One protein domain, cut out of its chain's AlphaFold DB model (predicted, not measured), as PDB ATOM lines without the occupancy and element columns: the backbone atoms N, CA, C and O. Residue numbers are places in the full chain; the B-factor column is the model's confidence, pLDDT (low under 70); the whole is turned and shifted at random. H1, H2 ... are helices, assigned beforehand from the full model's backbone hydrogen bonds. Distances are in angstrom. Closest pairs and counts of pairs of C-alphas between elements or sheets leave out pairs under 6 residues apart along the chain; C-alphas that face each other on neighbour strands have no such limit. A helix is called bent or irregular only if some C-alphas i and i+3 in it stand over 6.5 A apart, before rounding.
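This is residues 2 to 54 of the 210 residues of the protein "ALO domain-containing protein" of Mytilus coruscus (UniProt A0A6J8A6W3). One long helix, H2, makes one side of a narrow, drawn-out loop of chain, with the short helix H1 at one end of the loop and the short helix H3 toward the other. From H3 the chain folds back with residues 45 to 54 toward the first printed residues, and no helix touches another. The printed part has 53 residues, with three named helices in the order H1, H2, H3 and no named strand; its class is all helix. It is only just extended, close to loose, with a radius of gyration of the C-alphas of 15.3 A, and it is a rod in outline, spanning 48 by 20 by 12 A.

H2, residues 12 to 30, is 26.7 A long, from C-alpha 12 at (90.242, -1.797, -8.303) to C-alpha 30 at (77.659, 21.225, -3.623). H2 is irregular, but only just: C-alphas 13 and 16 are 6.9 A apart. H1, residues 6 to 10, is 6.3 A long. H3, residues 40 to 44, is 6.2 A long and ends with C-alpha 44 at (84.016, 33.108, -2.039).

H1 and H2 are close but not clearly touching; their closest C-alphas, those of Leu 8 and Ile 15, are 6.2 A apart. A tight link of 1 residue joins them. H2 and H3 are apart, with a short link of 9 residues between them. H1 and H3 are apart too. In H1 and H3 every O i to N i+4 pair is within hydrogen-bond range; in H2, 11 of 15 are.

The two C-alphas farthest apart, those of Lys 10 and Glu 39, are 47.9 A apart, while the first and last printed C-alphas, Leu 2 and Pro 54, are 9.8 A apart. Residues 9 to 14, of which 12 to 14 belong to H2, stand free, as do residues 39 to 45, of which 40 to 44 belong to H3. The printed part has no cut and no long link between its helices. The mean pLDDT of the printed part is 81.8, and residues 2 to 5 are under 70.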
ATOM      1  N   LEU A   2      81.364   5.594   3.891       42.88
ATOM      2  CA  LEU A   2      81.220   5.146   2.502       42.88
ATOM      3  C   LEU A   2      81.816   3.739   2.430       42.88
ATOM      4  O   LEU A   2      83.031   3.571   2.402       42.88
ATOM      5  N   MET A   3      80.954   2.724   2.517       46.50
ATOM      6  CA  MET A   3      81.348   1.341   2.275       46.50
ATOM      7  C   MET A   3      81.922   1.258   0.861       46.50
ATOM      8  O   MET A   3      81.204   1.482  -0.114       46.50
ATOM      9  N   ILE A   4      83.213   0.943   0.743       57.66
ATOM     10  CA  ILE A   4      83.789   0.562  -0.545       57.66
ATOM     11  C   ILE A   4      83.043  -0.700  -0.977       57.66
ATOM     12  O   ILE A   4      83.098  -1.727  -0.298       57.66
ATOM     13  N   SER A   5      82.282  -0.591  -2.066       67.75
ATOM     14  CA  SER A   5      81.506  -1.706  -2.605       67.75
ATOM     15  C   SER A   5      82.419  -2.925  -2.797       67.75
ATOM     16  O   SER A   5      83.500  -2.770  -3.370       67.75
ATOM     17  N   PRO A   6      82.001  -4.145  -2.408       75.00
ATOM     18  CA  PRO A   6      82.758  -5.371  -2.675       75.00
ATOM     19  C   PRO A   6      83.165  -5.538  -4.150       75.00
ATOM     20  O   PRO A   6      84.143  -6.221  -4.447       75.00
ATOM     21  N   ILE A   7      82.433  -4.903  -5.073       79.81
ATOM     22  CA  ILE A   7      82.746  -4.859  -6.507       79.81
ATOM     23  C   ILE A   7      84.039  -4.079  -6.775       79.81
ATOM     24  O   ILE A   7      84.860  -4.544  -7.562       79.81
ATOM     25  N   LEU A   8      84.238  -2.939  -6.106       81.69
ATOM     26  CA  LEU A   8      85.434  -2.098  -6.243       81.69
ATOM     27  C   LEU A   8      86.662  -2.766  -5.632       81.69
ATOM     28  O   LEU A   8      87.747  -2.676  -6.184       81.69
ATOM     29  N   THR A   9      86.484  -3.506  -4.537       79.62
ATOM     30  CA  THR A   9      87.572  -4.300  -3.951       79.62
ATOM     31  C   THR A   9      88.025  -5.426  -4.885       79.62
ATOM     32  O   THR A   9      89.206  -5.751  -4.923       79.62
ATOM     33  N   LYS A  10      87.094  -6.029  -5.638       85.06
ATOM     34  CA  LYS A  10      87.393  -7.093  -6.611       85.06
ATOM     35  C   LYS A  10      87.895  -6.569  -7.958       85.06
ATOM     36  O   LYS A  10      88.505  -7.335  -8.692       85.06
ATOM     37  N   ASN A  11      87.614  -5.308  -8.286       86.50
ATOM     38  CA  ASN A  11      87.997  -4.675  -9.548       86.50
ATOM     39  C   ASN A  11      88.512  -3.250  -9.275       86.50
ATOM     40  O   ASN A  11      87.792  -2.281  -9.549       86.50
ATOM     41  N   PRO A  12      89.722  -3.102  -8.705       85.38
ATOM     42  CA  PRO A  12      90.242  -1.797  -8.303       85.38
ATOM     43  C   PRO A  12      90.350  -0.810  -9.471       85.38
ATOM     44  O   PRO A  12      90.051   0.365  -9.297       85.38
ATOM     45  N   SER A  13      90.616  -1.290 -10.687       87.56
ATOM     46  CA  SER A  13      90.614  -0.491 -11.923       87.56
ATOM     47  C   SER A  13      89.306   0.249 -12.242       87.56
ATOM     48  O   SER A  13      89.291   1.171 -13.059       87.56
ATOM     49  N   LEU A  14      88.191  -0.100 -11.592       88.31
ATOM     50  CA  LEU A  14      86.936   0.649 -11.706       88.31
ATOM     51  C   LEU A  14      86.886   1.879 -10.786       88.31
ATOM     52  O   LEU A  14      86.061   2.767 -11.020       88.31
ATOM     53  N   ILE A  15      87.747   1.958  -9.765       87.31
ATOM     54  CA  ILE A  15      87.746   3.026  -8.756       87.31
ATOM     55  C   ILE A  15      87.793   4.421  -9.392       87.31
ATOM     56  O   ILE A  15      86.923   5.219  -9.036       87.31
ATOM     57  N   PRO A  16      88.680   4.736 -10.362       86.00
ATOM     58  CA  PRO A  16      88.715   6.069 -10.967       86.00
ATOM     59  C   PRO A  16      87.378   6.485 -11.588       86.00
ATOM     60  O   PRO A  16      86.900   7.598 -11.371       86.00
ATOM     61  N   ARG A  17      86.713   5.572 -12.309       86.56
ATOM     62  CA  ARG A  17      85.422   5.850 -12.965       86.56
ATOM     63  C   ARG A  17      84.291   6.038 -11.959       86.56
ATOM     64  O   ARG A  17      83.436   6.907 -12.147       86.56
ATOM     65  N   TYR A  18      84.280   5.236 -10.896       86.75
ATOM     66  CA  TYR A  18      83.299   5.373  -9.822       86.75
ATOM     67  C   TYR A  18      83.500   6.663  -9.030       86.75
ATOM     68  O   TYR A  18      82.520   7.363  -8.767       86.75
ATOM     69  N   ALA A  19      84.744   7.001  -8.693       83.62
ATOM     70  CA  ALA A  19      85.089   8.246  -8.017       83.62
ATOM     71  C   ALA A  19      84.672   9.458  -8.860       83.62
ATOM     72  O   ALA A  19      83.947  10.323  -8.369       83.62
ATOM     73  N   TRP A  20      85.009   9.452 -10.154       84.19
ATOM     74  CA  TRP A  20      84.600  10.486 -11.104       84.19
ATOM     75  C   TRP A  20      83.082  10.669 -11.148       84.19
ATOM     76  O   TRP A  20      82.578  11.775 -10.968       84.19
ATOM     77  N   SER A  21      82.337   9.578 -11.343       85.81
ATOM     78  CA  SER A  21      80.873   9.631 -11.454       85.81
ATOM     79  C   SER A  21      80.216  10.101 -10.153       85.81
ATOM     80  O   SER A  21      79.262  10.877 -10.178       85.81
ATOM     81  N   SER A  22      80.751   9.665  -9.008       82.88
ATOM     82  CA  SER A  22      80.272  10.089  -7.689       82.88
ATOM     83  C   SER A  22      80.525  11.577  -7.463       82.88
ATOM     84  O   SER A  22      79.646  12.288  -6.979       82.88
ATOM     85  N   PHE A  23      81.704  12.065  -7.854       80.00
ATOM     86  CA  PHE A  23      82.046  13.475  -7.738       80.00
ATOM     87  C   PHE A  23      81.219  14.350  -8.687       80.00
ATOM     88  O   PHE A  23      80.765  15.413  -8.273       80.00
ATOM     89  N   ASP A  24      80.941  13.907  -9.918       83.44
ATOM     90  CA  ASP A  24      80.056  14.632 -10.843       83.44
ATOM     91  C   ASP A  24      78.630  14.773 -10.286       83.44
ATOM     92  O   ASP A  24      78.010  15.836 -10.390       83.44
ATOM     93  N   ALA A  25      78.116  13.727  -9.634       84.19
ATOM     94  CA  ALA A  25      76.833  13.789  -8.943       84.19
ATOM     95  C   ALA A  25      76.875  14.766  -7.755       84.19
ATOM     96  O   ALA A  25      76.013  15.638  -7.646       84.19
ATOM     97  N   LEU A  26      77.904  14.674  -6.904       80.31
ATOM     98  CA  LEU A  26      78.090  15.574  -5.761       80.31
ATOM     99  C   LEU A  26      78.261  17.032  -6.187       80.31
ATOM    100  O   LEU A  26      77.737  17.929  -5.529       80.31
ATOM    101  N   LYS A  27      78.936  17.291  -7.309       81.56
ATOM    102  CA  LYS A  27      79.131  18.640  -7.847       81.56
ATOM    103  C   LYS A  27      77.800  19.353  -8.074       81.56
ATOM    104  O   LYS A  27      77.704  20.536  -7.775       81.56
ATOM    105  N   LYS A  28      76.767  18.641  -8.531       82.81
ATOM    106  CA  LYS A  28      75.421  19.199  -8.769       82.81
ATOM    107  C   LYS A  28      74.686  19.588  -7.483       82.81
ATOM    108  O   LYS A  28      73.711  20.326  -7.557       82.81
ATOM    109  N   ILE A  29      75.136  19.085  -6.335       81.94
ATOM    110  CA  ILE A  29      74.579  19.382  -5.010       81.94
ATOM    111  C   ILE A  29      75.401  20.479  -4.321       81.94
ATOM    112  O   ILE A  29      74.842  21.404  -3.744       81.94
ATOM    113  N   ILE A  30      76.731  20.370  -4.379       83.31
ATOM    114  CA  ILE A  30      77.659  21.225  -3.623       83.31
ATOM    115  C   ILE A  30      77.863  22.581  -4.304       83.31
ATOM    116  O   ILE A  30      78.161  23.568  -3.629       83.31
ATOM    117  N   TYR A  31      77.750  22.641  -5.634       83.19
ATOM    118  CA  TYR A  31      78.014  23.851  -6.407       83.19
ATOM    119  C   TYR A  31      76.707  24.493  -6.879       83.19
ATOM    120  O   TYR A  31      75.794  23.779  -7.301       83.19
ATOM    121  N   PRO A  32      76.630  25.837  -6.889       80.50
ATOM    122  CA  PRO A  32      75.513  26.539  -7.500       80.50
ATOM    123  C   PRO A  32      75.373  26.153  -8.977       80.50
ATOM    124  O   PRO A  32      76.368  25.962  -9.682       80.50
ATOM    125  N   SER A  33      74.134  26.041  -9.454       81.25
ATOM    126  CA  SER A  33      73.865  25.779 -10.868       81.25
ATOM    127  C   SER A  33      73.921  27.070 -11.689       81.25
ATOM    128  O   SER A  33      73.430  28.121 -11.269       81.25
ATOM    129  N   GLY A  34      74.517  26.970 -12.881       83.12
ATOM    130  CA  GLY A  34      74.655  28.082 -13.821       83.12
ATOM    131  C   GLY A  34      75.646  29.164 -13.378       83.12
ATOM    132  O   GLY A  34      76.396  29.008 -12.416       83.12
ATOM    133  N   THR A  35      75.663  30.270 -14.119       86.62
ATOM    134  CA  THR A  35      76.421  31.469 -13.748       86.62
ATOM    135  C   THR A  35      75.614  32.278 -12.744       86.62
ATOM    136  O   THR A  35      74.480  32.661 -13.026       86.62
ATOM    137  N   GLN A  36      76.207  32.563 -11.587       84.50
ATOM    138  CA  GLN A  36      75.610  33.408 -10.558       84.50
ATOM    139  C   GLN A  36      76.524  34.596 -10.270       84.50
ATOM    140  O   GLN A  36      77.739  34.441 -10.170       84.50
ATOM    141  N   TYR A  37      75.926  35.775 -10.126       89.19
ATOM    142  CA  TYR A  37      76.609  36.995  -9.713       89.19
ATOM    143  C   TYR A  37      76.201  37.285  -8.271       89.19
ATOM    144  O   TYR A  37      75.012  37.284  -7.960       89.19
ATOM    145  N   GLN A  38      77.181  37.462  -7.394       88.88
ATOM    146  CA  GLN A  38      76.991  37.566  -5.950       88.88
ATOM    147  C   GLN A  38      77.965  38.591  -5.368       88.88
ATOM    148  O   GLN A  38      78.989  38.902  -5.982       88.88
ATOM    149  N   GLU A  39      77.670  39.088  -4.170       91.69
ATOM    150  CA  GLU A  39      78.636  39.877  -3.406       91.69
ATOM    151  C   GLU A  39      79.866  39.037  -3.046       91.69
ATOM    152  O   GLU A  39      79.789  37.812  -2.933       91.69
ATOM    153  N   LEU A  40      81.005  39.698  -2.827       87.62
ATOM    154  CA  LEU A  40      82.292  39.028  -2.627       87.62
ATOM    155  C   LEU A  40      82.268  37.923  -1.546       87.62
ATOM    156  O   LEU A  40      82.765  36.833  -1.836       87.62
ATOM    157  N   PRO A  41      81.664  38.111  -0.351       86.88
ATOM    158  CA  PRO A  41      81.597  37.043   0.649       86.88
ATOM    159  C   PRO A  41      80.868  35.796   0.130       86.88
ATOM    160  O   PRO A  41      81.332  34.673   0.318       86.88
ATOM    161  N   HIS A  42      79.765  35.986  -0.590       85.62
ATOM    162  CA  HIS A  42      78.968  34.902  -1.167       85.62
ATOM    163  C   HIS A  42      79.637  34.269  -2.394       85.62
ATOM    164  O   HIS A  42      79.497  33.069  -2.623       85.62
ATOM    165  N   ALA A  43      80.414  35.046  -3.151       85.81
ATOM    166  CA  ALA A  43      81.203  34.553  -4.276       85.81
ATOM    167  C   ALA A  43      82.392  33.682  -3.829       85.81
ATOM    168  O   ALA A  43      82.806  32.788  -4.565       85.81
ATOM    169  N   ILE A  44      82.929  33.910  -2.625       84.44
ATOM    170  CA  ILE A  44      84.016  33.108  -2.039       84.44
ATOM    171  C   ILE A  44      83.456  31.888  -1.289       84.44
ATOM    172  O   ILE A  44      83.994  30.785  -1.405       84.44
ATOM    173  N   HIS A  45      82.348  32.048  -0.563       84.81
ATOM    174  CA  HIS A  45      81.671  30.980   0.180       84.81
ATOM    175  C   HIS A  45      80.532  30.345  -0.630       84.81
ATOM    176  O   HIS A  45      79.382  30.309  -0.203       84.81
ATOM    177  N   PHE A  46      80.856  29.839  -1.821       84.81
ATOM    178  CA  PHE A  46      79.853  29.356  -2.777       84.81
ATOM    179  C   PHE A  46      79.478  27.873  -2.613       84.81
ATOM    180  O   PHE A  46      78.482  27.429  -3.177       84.81
ATOM    181  N   ARG A  47      80.284  27.081  -1.894       84.12
ATOM    182  CA  ARG A  47      80.038  25.641  -1.713       84.12
ATOM    183  C   ARG A  47      79.027  25.415  -0.598       84.12
ATOM    184  O   ARG A  47      79.232  25.887   0.517       84.12
ATOM    185  N   GLN A  48      77.989  24.641  -0.888       82.06
ATOM    186  CA  GLN A  48      76.977  24.242   0.086       82.06
ATOM    187  C   GLN A  48      77.199  22.791   0.514       82.06
ATOM    188  O   GLN A  48      77.620  21.958  -0.289       82.06
ATOM    189  N   PHE A  49      76.907  22.489   1.778       82.75
ATOM    190  CA  PHE A  49      76.904  21.130   2.322       82.75
ATOM    191  C   PHE A  49      78.227  20.355   2.193       82.75
ATOM    192  O   PHE A  49      78.238  19.124   2.083       82.75
ATOM    193  N   ILE A  50      79.363  21.060   2.178       80.75
ATOM    194  CA  ILE A  50      80.686  20.436   2.031       80.75
ATOM    195  C   ILE A  50      81.003  19.485   3.197       80.75
ATOM    196  O   ILE A  50      81.726  18.507   3.028       80.75
ATOM    197  N   GLU A  51      80.398  19.722   4.358       81.19
ATOM    198  CA  GLU A  51      80.470  18.879   5.547       81.19
ATOM    199  C   GLU A  51      79.892  17.469   5.342       81.19
ATOM    200  O   GLU A  51      80.274  16.544   6.058       81.19
ATOM    201  N   MET A  52      79.019  17.264   4.347       79.75
ATOM    202  CA  MET A  52      78.457  15.942   4.038       79.75
ATOM    203  C   MET A  52      79.454  15.014   3.330       79.75
ATOM    204  O   MET A  52      79.205  13.811   3.216       79.75
ATOM    205  N   ALA A  53      80.580  15.549   2.854       81.62
ATOM    206  CA  ALA A  53      81.605  14.814   2.125       81.62
ATOM    207  C   ALA A  53      82.956  14.915   2.856       81.62
ATOM    208  O   ALA A  53      83.823  15.686   2.443       81.62
ATOM    209  N   PRO A  54      83.163  14.152   3.949       87.75
ATOM    210  CA  PRO A  54      84.420  14.184   4.681       87.75
ATOM    211  C   PRO A  54      85.568  13.667   3.808       87.75
ATOM    212  O   PRO A  54      85.482  12.601   3.184       87.75
TER     213      PRO A  54